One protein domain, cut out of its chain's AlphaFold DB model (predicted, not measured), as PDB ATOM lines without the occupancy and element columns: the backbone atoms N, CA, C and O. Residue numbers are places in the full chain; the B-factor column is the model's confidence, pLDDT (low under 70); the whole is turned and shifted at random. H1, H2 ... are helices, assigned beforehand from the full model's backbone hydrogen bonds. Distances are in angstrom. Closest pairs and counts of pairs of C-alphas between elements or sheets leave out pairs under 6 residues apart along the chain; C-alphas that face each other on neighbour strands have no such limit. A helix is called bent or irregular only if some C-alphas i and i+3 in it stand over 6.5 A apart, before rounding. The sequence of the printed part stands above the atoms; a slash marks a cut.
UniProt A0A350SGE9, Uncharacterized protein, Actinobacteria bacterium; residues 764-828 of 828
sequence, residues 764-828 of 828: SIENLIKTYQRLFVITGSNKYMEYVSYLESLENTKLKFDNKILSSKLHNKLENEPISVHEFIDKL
ATOM      1  N   SER A 764     137.783 151.316 192.742       92.88
ATOM      2  CA  SER A 764     137.742 151.182 191.284       92.88
ATOM      3  C   SER A 764     136.980 152.332 190.627       92.88
ATOM      4  O   SER A 764     136.114 152.957 191.244       92.88
ATOM      5  N   ILE A 765     137.277 152.592 189.349       92.81
ATOM      6  CA  ILE A 765     136.528 153.559 188.529       92.81
ATOM      7  C   ILE A 765     135.040 153.179 188.487       92.81
ATOM      8  O   ILE A 765     134.182 154.044 188.641       92.81
ATOM      9  N   GLU A 766     134.729 151.886 188.368       92.75
ATOM     10  CA  GLU A 766     133.358 151.366 188.361       92.75
ATOM     11  C   GLU A 766     132.573 151.727 189.637       92.75
ATOM     12  O   GLU A 766     131.383 152.036 189.563       92.75
ATOM     13  N   ASN A 767     133.224 151.743 190.807       94.06
ATOM     14  CA  ASN A 767     132.592 152.145 192.069       94.06
ATOM     15  C   ASN A 767     132.156 153.626 192.025       94.06
ATOM     16  O   ASN A 767     131.009 153.959 192.340       94.06
ATOM     17  N   LEU A 768     133.032 154.513 191.533       94.75
ATOM     18  CA  LEU A 768     132.689 155.925 191.315       94.75
ATOM     19  C   LEU A 768     131.589 156.086 190.261       94.75
ATOM     20  O   LEU A 768     130.663 156.866 190.474       94.75
ATOM     21  N   ILE A 769     131.643 155.326 189.160       94.12
ATOM     22  CA  ILE A 769     130.588 155.320 188.134       94.12
ATOM     23  C   ILE A 769     129.238 155.002 188.775       94.12
ATOM     24  O   ILE A 769     128.293 155.762 188.589       94.12
ATOM     25  N   LYS A 770     129.136 153.929 189.570       92.38
ATOM     26  CA  LYS A 770     127.877 153.547 190.231       92.38
ATOM     27  C   LYS A 770     127.389 154.599 191.221       92.38
ATOM     28  O   LYS A 770     126.201 154.920 191.227       92.38
ATOM     29  N   THR A 771     128.306 155.190 191.981       93.38
ATOM     30  CA  THR A 771     127.992 156.272 192.921       93.38
ATOM     31  C   THR A 771     127.408 157.491 192.192       93.38
ATOM     32  O   THR A 771     126.323 157.959 192.543       93.38
ATOM     33  N   TYR A 772     128.059 157.973 191.127       95.56
ATOM     34  CA  TYR A 772     127.582 159.133 190.363       95.56
ATOM     35  C   TYR A 772     126.353 158.839 189.495       95.56
ATOM     36  O   TYR A 772     125.495 159.709 189.362       95.56
ATOM     37  N   GLN A 773     126.214 157.623 188.955       92.81
ATOM     38  CA  GLN A 773     124.990 157.185 188.267       92.81
ATOM     39  C   GLN A 773     123.786 157.327 189.197       92.81
ATOM     40  O   GLN A 773     122.750 157.862 188.805       92.81
ATOM     41  N   ARG A 774     123.936 156.910 190.456       90.75
ATOM     42  CA  ARG A 774     122.873 157.033 191.447       90.75
ATOM     43  C   ARG A 774     122.607 158.482 191.856       90.75
ATOM     44  O   ARG A 774     121.448 158.886 191.923       90.75
ATOM     45  N   LEU A 775     123.652 159.291 192.049       91.69
ATOM     46  CA  LEU A 775     123.492 160.730 192.295       91.69
ATOM     47  C   LEU A 775     122.746 161.427 191.160       91.69
ATOM     48  O   LEU A 775     121.886 162.265 191.426       91.69
ATOM     49  N   PHE A 776     123.017 161.070 189.904       91.94
ATOM     50  CA  PHE A 776     122.251 161.583 188.775       91.94
ATOM     51  C   PHE A 776     120.769 161.205 188.869       91.94
ATOM     52  O   PHE A 776     119.922 162.081 188.725       91.94
ATOM     53  N   VAL A 777     120.453 159.938 189.157       87.50
ATOM     54  CA  VAL A 777     119.061 159.467 189.277       87.50
ATOM     55  C   VAL A 777     118.291 160.245 190.347       87.50
ATOM     56  O   VAL A 777     117.138 160.604 190.124       87.50
ATOM     57  N   ILE A 778     118.926 160.538 191.483       87.25
ATOM     58  CA  ILE A 778     118.263 161.206 192.612       87.25
ATOM     59  C   ILE A 778     118.198 162.728 192.431       87.25
ATOM     60  O   ILE A 778     117.203 163.350 192.797       87.25
ATOM     61  N   THR A 779     119.243 163.347 191.879       88.44
ATOM     62  CA  THR A 779     119.339 164.817 191.792       88.44
ATOM     63  C   THR A 779     118.884 165.393 190.453       88.44
ATOM     64  O   THR A 779     118.603 166.587 190.369       88.44
ATOM     65  N   GLY A 780     118.869 164.590 189.384       89.81
ATOM     66  CA  GLY A 780     118.659 165.049 188.007       89.81
ATOM     67  C   GLY A 780     119.783 165.936 187.454       89.81
ATOM     68  O   GLY A 780     119.627 166.534 186.391       89.81
ATOM     69  N   SER A 781     120.912 166.065 188.160       91.88
ATOM     70  CA  SER A 781     121.988 166.991 187.792       91.88
ATOM     71  C   SER A 781     122.857 166.448 186.657       91.88
ATOM     72  O   SER A 781     123.585 165.467 186.826       91.88
ATOM     73  N   ASN A 782     122.861 167.144 185.517       92.88
ATOM     74  CA  ASN A 782     123.672 166.784 184.346       92.88
ATOM     75  C   ASN A 782     125.180 166.706 184.642       92.88
ATOM     76  O   ASN A 782     125.882 165.944 183.980       92.88
ATOM     77  N   LYS A 783     125.670 167.409 185.676       94.94
ATOM     78  CA  LYS A 783     127.065 167.326 186.145       94.94
ATOM     79  C   LYS A 783     127.484 165.873 186.404       94.94
ATOM     80  O   LYS A 783     128.556 165.451 185.980       94.94
ATOM     81  N   TYR A 784     126.631 165.094 187.069       95.06
ATOM     82  CA  TYR A 784     126.946 163.703 187.391       95.06
ATOM     83  C   TYR A 784     126.916 162.803 186.154       95.06
ATOM     84  O   TYR A 784     127.742 161.900 186.058       95.06
ATOM     85  N   MET A 785     126.063 163.083 185.164       93.94
ATOM     86  CA  MET A 785     126.121 162.376 183.877       93.94
ATOM     87  C   MET A 785     127.411 162.657 183.119       93.94
ATOM     88  O   MET A 785     127.994 161.732 182.559       93.94
ATOM     89  N   GLU A 786     127.904 163.895 183.138       95.56
ATOM     90  CA  GLU A 786     129.203 164.216 182.543       95.56
ATOM     91  C   GLU A 786     130.351 163.468 183.230       95.56
ATOM     92  O   GLU A 786     131.291 163.028 182.562       95.56
ATOM     93  N   TYR A 787     130.286 163.302 184.553       96.44
ATOM     94  CA  TYR A 787     131.253 162.498 185.303       96.44
ATOM     95  C   TYR A 787     131.163 161.023 184.943       96.44
ATOM     96  O   TYR A 787     132.189 160.422 184.639       96.44
ATOM     97  N   VAL A 788     129.956 160.460 184.894       95.38
ATOM     98  CA  VAL A 788     129.728 159.074 184.470       95.38
ATOM     99  C   VAL A 788     130.283 158.842 183.067       95.38
ATOM    100  O   VAL A 788     131.124 157.965 182.899       95.38
ATOM    101  N   SER A 789     129.922 159.671 182.083       94.94
ATOM    102  CA  SER A 789     130.421 159.536 180.705       94.94
ATOM    103  C   SER A 789     131.945 159.654 180.616       94.94
ATOM    104  O   SER A 789     132.584 158.940 179.843       94.94
ATOM    105  N   TYR A 790     132.556 160.534 181.416       95.56
ATOM    106  CA  TYR A 790     134.011 160.655 181.473       95.56
ATOM    107  C   TYR A 790     134.670 159.403 182.062       95.56
ATOM    108  O   TYR A 790     135.605 158.867 181.467       95.56
ATOM    109  N   LEU A 791     134.178 158.916 183.200       94.38
ATOM    110  CA  LEU A 791     134.705 157.728 183.868       94.38
ATOM    111  C   LEU A 791     134.521 156.470 183.006       94.38
ATOM    112  O   LEU A 791     135.467 155.705 182.854       94.38
ATOM    113  N   GLU A 792     133.368 156.303 182.353       93.81
ATOM    114  CA  GLU A 792     133.120 155.212 181.400       93.81
ATOM    115  C   GLU A 792     134.088 155.272 180.208       93.81
ATOM    116  O   GLU A 792     134.546 154.236 179.723       93.81
ATOM    117  N   SER A 793     134.457 156.471 179.740       92.69
ATOM    118  CA  SER A 793     135.452 156.624 178.669       92.69
ATOM    119  C   SER A 793     136.851 156.168 179.097       92.69
ATOM    120  O   SER A 793     137.603 155.619 178.286       92.69
ATOM    121  N   LEU A 794     137.189 156.350 180.378       89.50
ATOM    122  CA  LEU A 794     138.439 155.873 180.964       89.50
ATOM    123  C   LEU A 794     138.403 154.364 181.218       89.50
ATOM    124  O   LEU A 794     139.397 153.694 180.966       89.50
ATOM    125  N   GLU A 795     137.281 153.810 181.671       86.19
ATOM    126  CA  GLU A 795     137.144 152.369 181.909       86.19
ATOM    127  C   GLU A 795     137.191 151.565 180.599       86.19
ATOM    128  O   GLU A 795     137.804 150.500 180.533       86.19
ATOM    129  N   ASN A 796     136.606 152.105 179.526       85.94
ATOM    130  CA  ASN A 796     136.529 151.440 178.222       85.94
ATOM    131  C   ASN A 796     137.752 151.671 177.322       85.94
ATOM    132  O   ASN A 796     137.823 151.121 176.215       85.94
ATOM    133  N   THR A 797     138.720 152.489 177.741       83.38
ATOM    134  CA  THR A 797     139.917 152.713 176.928       83.38
ATOM    135  C   THR A 797     140.812 151.475 176.896       83.38
ATOM    136  O   THR A 797     141.020 150.786 177.890       83.38
ATOM    137  N   LYS A 798     141.410 151.199 175.735       73.81
ATOM    138  CA  LYS A 798     142.432 150.145 175.603       73.81
ATOM    139  C   LYS A 798     143.807 150.588 176.116       73.81
ATOM    140  O   LYS A 798     144.733 149.778 176.158       73.81
ATOM    141  N   LEU A 799     143.967 151.871 176.447       72.00
ATOM    142  CA  LEU A 799     145.226 152.435 176.923       72.00
ATOM    143  C   LEU A 799     145.397 152.144 178.416       72.00
ATOM    144  O   LEU A 799     144.562 152.528 179.227       72.00
ATOM    145  N   LYS A 800     146.514 151.514 178.790       73.25
ATOM    146  CA  LYS A 800     146.920 151.423 180.196       73.25
ATOM    147  C   LYS A 800     147.528 152.758 180.612       73.25
ATOM    148  O   LYS A 800     148.552 153.158 180.060       73.25
ATOM    149  N   PHE A 801     146.891 153.447 181.550       75.69
ATOM    150  CA  PHE A 801     147.463 154.644 182.157       75.69
ATOM    151  C   PHE A 801     148.430 154.259 183.278       75.69
ATOM    152  O   PHE A 801     148.205 153.283 183.988       75.69
ATOM    153  N   ASP A 802     149.490 155.049 183.439       83.81
ATOM    154  CA  ASP A 802     150.247 155.070 184.690       83.81
ATOM    155  C   ASP A 802     149.350 155.617 185.813       83.81
ATOM    156  O   ASP A 802     148.600 156.573 185.582       83.81
ATOM    157  N   ASN A 803     149.432 155.038 187.017       82.00
ATOM    158  CA  ASN A 803     148.561 155.406 188.138       82.00
ATOM    159  C   ASN A 803     148.638 156.903 188.473       82.00
ATOM    160  O   ASN A 803     147.610 157.513 188.755       82.00
ATOM    161  N   LYS A 804     149.813 157.541 188.360       85.06
ATOM    162  CA  LYS A 804     149.954 158.985 188.626       85.06
ATOM    163  C   LYS A 804     149.248 159.831 187.573       85.06
ATOM    164  O   LYS A 804     148.661 160.861 187.893       85.06
ATOM    165  N   ILE A 805     149.296 159.398 186.313       87.06
ATOM    166  CA  ILE A 805     148.614 160.083 185.208       87.06
ATOM    167  C   ILE A 805     147.098 159.922 185.349       87.06
ATOM    168  O   ILE A 805     146.362 160.883 185.127       87.06
ATOM    169  N   LEU A 806     146.632 158.725 185.715       88.12
ATOM    170  CA  LEU A 806     145.215 158.456 185.947       88.12
ATOM    171  C   LEU A 806     144.676 159.287 187.116       88.12
ATOM    172  O   LEU A 806     143.702 160.012 186.929       88.12
ATOM    173  N   SER A 807     145.345 159.242 188.271       89.56
ATOM    174  CA  SER A 807     144.982 160.037 189.450       89.56
ATOM    175  C   SER A 807     144.952 161.531 189.109       89.56
ATOM    176  O   SER A 807     143.916 162.169 189.282       89.56
ATOM    177  N   SER A 808     146.002 162.088 188.488       91.88
ATOM    178  CA  SER A 808     146.031 163.512 188.105       91.88
ATOM    179  C   SER A 808     144.870 163.913 187.186       91.88
ATOM    180  O   SER A 808     144.254 164.961 187.384       91.88
ATOM    181  N   LYS A 809     144.519 163.071 186.206       92.12
ATOM    182  CA  LYS A 809     143.356 163.307 185.339       92.12
ATOM    183  C   LYS A 809     142.040 163.302 186.118       92.12
ATOM    184  O   LYS A 809     141.189 164.151 185.860       92.12
ATOM    185  N   LEU A 810     141.882 162.364 187.050       94.06
ATOM    186  CA  LEU A 810     140.688 162.250 187.884       94.06
ATOM    187  C   LEU A 810     140.559 163.433 188.851       94.06
ATOM    188  O   LEU A 810     139.485 164.026 188.893       94.06
ATOM    189  N   HIS A 811     141.633 163.842 189.540       95.94
ATOM    190  CA  HIS A 811     141.624 165.035 190.399       95.94
ATOM    191  C   HIS A 811     141.226 166.289 189.622       95.94
ATOM    192  O   HIS A 811     140.384 167.040 190.096       95.94
ATOM    193  N   ASN A 812     141.760 166.482 188.412       94.94
ATOM    194  CA  ASN A 812     141.408 167.641 187.588       94.94
ATOM    195  C   ASN A 812     139.936 167.615 187.147       94.94
ATOM    196  O   ASN A 812     139.270 168.643 187.144       94.94
ATOM    197  N   LYS A 813     139.398 166.450 186.754       95.25
ATOM    198  CA  LYS A 813     137.993 166.361 186.315       95.25
ATOM    199  C   LYS A 813     137.007 166.497 187.480       95.25
ATOM    200  O   LYS A 813     135.912 167.026 187.289       95.25
ATOM    201  N   LEU A 814     137.389 166.003 188.653       94.94
ATOM    202  CA  LEU A 814     136.578 165.957 189.869       94.94
ATOM    203  C   LEU A 814     137.038 167.005 190.897       94.94
ATOM    204  O   LEU A 814     136.847 166.809 192.087       94.94
ATOM    205  N   GLU A 815     137.623 168.122 190.457       94.38
ATOM    206  CA  GLU A 815     138.230 169.142 191.337       94.38
ATOM    207  C   GLU A 815     137.250 169.777 192.340       94.38
ATOM    208  O   GLU A 815     137.657 170.296 193.374       94.38
ATOM    209  N   ASN A 816     135.953 169.744 192.023       92.38
ATOM    210  CA  ASN A 816     134.882 170.324 192.834       92.38
ATOM    211  C   ASN A 816     134.185 169.287 193.733       92.38
ATOM    212  O   ASN A 816     133.138 169.584 194.311       92.38
ATOM    213  N   GLU A 817     134.696 168.058 193.786       95.31
ATOM    214  CA  GLU A 817     134.168 166.993 194.637       95.31
ATOM    215  C   GLU A 817     134.803 167.038 196.039       95.31
ATOM    216  O   GLU A 817     135.874 167.619 196.229       95.31
ATOM    217  N   PRO A 818     134.140 166.481 197.069       95.12
ATOM    218  CA  PRO A 818     134.654 166.532 198.432       95.12
ATOM    219  C   PRO A 818     135.978 165.770 198.578       95.12
ATOM    220  O   PRO A 818     136.295 164.863 197.810       95.12
ATOM    221  N   ILE A 819     136.726 166.090 199.640       95.50
ATOM    222  CA  ILE A 819     138.044 165.494 199.915       95.50
ATOM    223  C   ILE A 819     138.026 163.959 199.941       95.50
ATOM    224  O   ILE A 819     138.977 163.328 199.496       95.50
ATOM    225  N   SER A 820     136.917 163.353 200.369       94.75
ATOM    226  CA  SER A 820     136.729 161.901 200.387       94.75
ATOM    227  C   SER A 820     136.789 161.262 198.993       94.75
ATOM    228  O   SER A 820     137.236 160.123 198.869       94.75
ATOM    229  N   VAL A 821     136.391 161.980 197.936       96.81
ATOM    230  CA  VAL A 821     136.545 161.531 196.541       96.81
ATOM    231  C   VAL A 821     138.013 161.561 196.134       96.81
ATOM    232  O   VAL A 821     138.490 160.640 195.479       96.81
ATOM    233  N   HIS A 822     138.752 162.587 196.544       96.19
ATOM    234  CA  HIS A 822     140.180 162.693 196.260       96.19
ATOM    235  C   HIS A 822     140.996 161.620 196.995       96.19
ATOM    236  O   HIS A 822     141.798 160.943 196.362       96.19
ATOM    237  N   GLU A 823     140.698 161.356 198.269       94.44
ATOM    238  CA  GLU A 823     141.285 160.235 199.020       94.44
ATOM    239  C   GLU A 823     140.949 158.869 198.400       94.44
ATOM    240  O   GLU A 823     141.748 157.934 198.464       94.44
ATOM    241  N   PHE A 824     139.760 158.734 197.804       95.44
ATOM    242  CA  PHE A 824     139.382 157.537 197.057       95.44
ATOM    243  C   PHE A 824     140.230 157.391 195.788       95.44
ATOM    244  O   PHE A 824     140.707 156.293 195.503       95.44
ATOM    245  N   ILE A 825     140.443 158.483 195.044       94.94
ATOM    246  CA  ILE A 825     141.268 158.504 193.826       94.94
ATOM    247  C   ILE A 825     142.722 158.141 194.129       94.94
ATOM    248  O   ILE A 825     143.325 157.401 193.358       94.94
ATOM    249  N   ASP A 826     143.273 158.596 195.253       92.69
ATOM    250  CA  ASP A 826     144.646 158.272 195.665       92.69
ATOM    251  C   ASP A 826     144.865 156.774 195.948       92.69
ATOM    252  O   ASP A 826     146.003 156.299 195.951       92.69
ATOM    253  N   LYS A 827     143.783 156.024 196.189       90.44
ATOM    254  CA  LYS A 827     143.800 154.577 196.445       90.44
ATOM    255  C   LYS A 827     143.466 153.711 195.220       90.44
ATOM    256  O   LYS A 827     143.569 152.488 195.339       90.44
ATOM    257  N   LEU A 828     143.057 154.313 194.096       86.31
ATOM    258  CA  LEU A 828     142.863 153.638 192.798       86.31
ATOM    259  C   LEU A 828     144.196 153.139 192.227       86.31
ATOM    260  O   LEU A 828     144.207 152.001 191.703       86.31
TER     261      LEU A 828
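What this domain is: This is residues 764 to 828 of the 828 residues of an uncharacterized protein of Actinobacteria bacterium (UniProt A0A350SGE9). Two helical hairpins sit side by side, a long one of H1 and H2 and a shorter one of H3 and H4, with only loose meeting between them. H1 and H2 run nearly antiparallel along each other; H3 lies beside H2 in the opposite direction, and H4 folds back from H3 at a steeper angle toward H1, while the loop of residues 796 to 802 sticks out where it joins the two hairpins. The far end of the long hairpin, with its turn at residues 780 and 781, reaches past the shorter one. The printed part has 65 residues with four named helices in the order H1, H2, H3, H4 and no named strand; the class is all helix. The whole is compact, with a radius of gyration of the C-alphas of 11.5 A and spans of 33 by 26 by 17 A along the three main axes.

Where its parts are: The longest helix by residues is H1, residues 765 to 779, which begins with C-alpha 765 at (136.528, 153.559, 188.529) and measures 20.8 A from first to last C-alpha. H2, residues 782 to 795, measures 19.9 A and starts with C-alpha 782 at (123.672, 166.784, 184.346). H3, residues 803 to 813, measures 15.3 A from first to last C-alpha. H4 is the shortest, residues 819 to 825, 7 residues and 9.8 A long; it ends with C-alpha 825 at (141.268, 158.504, 193.826).

How they stand to each other: H1 and H2 touch, with 22 pairs of C-alphas within 8 A. Their closest C-alphas are those of Ile 769 and Val 788, 5.3 A apart. Their lines stand at a shallow tilt of 17 degrees and they run opposite ways; with the tight link of 2 residues between them they form a helical hairpin. Outward from H2, H3 is close but not clearly touching, with 1 pair of C-alphas within 8 A, those of Tyr 787 and Lys 813 at 7.8 A. H2 and H3 run opposite ways at a shallow tilt of 16 degrees, and their centres are 14.0 A apart. H3 and H4 touch, with 4 pairs of C-alphas within 8 A, the closest being those of Ser 807 and Ile 825, 5.9 A apart. They run opposite ways at a steep tilt of 38 degrees, only just past shallow, and form the second helical hairpin. H1 and H4 are near each other, with 5 pairs of C-alphas within 10 A and no pair within 8 A. H1 and H3 are apart, and so are H2 and H4. In H1, H2, H3 and H4 every backbone O i to N i+4 pair is within hydrogen-bond range, and no helix is bent or irregular.

The domain as a whole: The two C-alphas farthest apart are those of Ile 778 and Asp 802, at 33.5 A, while the first and last printed C-alphas, of Ser 764 and Leu 828, are 5.9 A apart. Leu 828 is the last residue of the chain, and the printed part has no cut. The links from H1 to H2 and from H3 to H4 are tight, the latter with 5 residues; the link from H2 to H3, with 7 residues, is short, and no link is long. Residues 796 to 802 stand free, as do residues 815 to 820, of which 819 and 820 belong to H4. Without these stretches the body has 52 residues and spans 32 by 17 by 16 A. The mean pLDDT of the printed part is 91.1, and no printed residue is under 70.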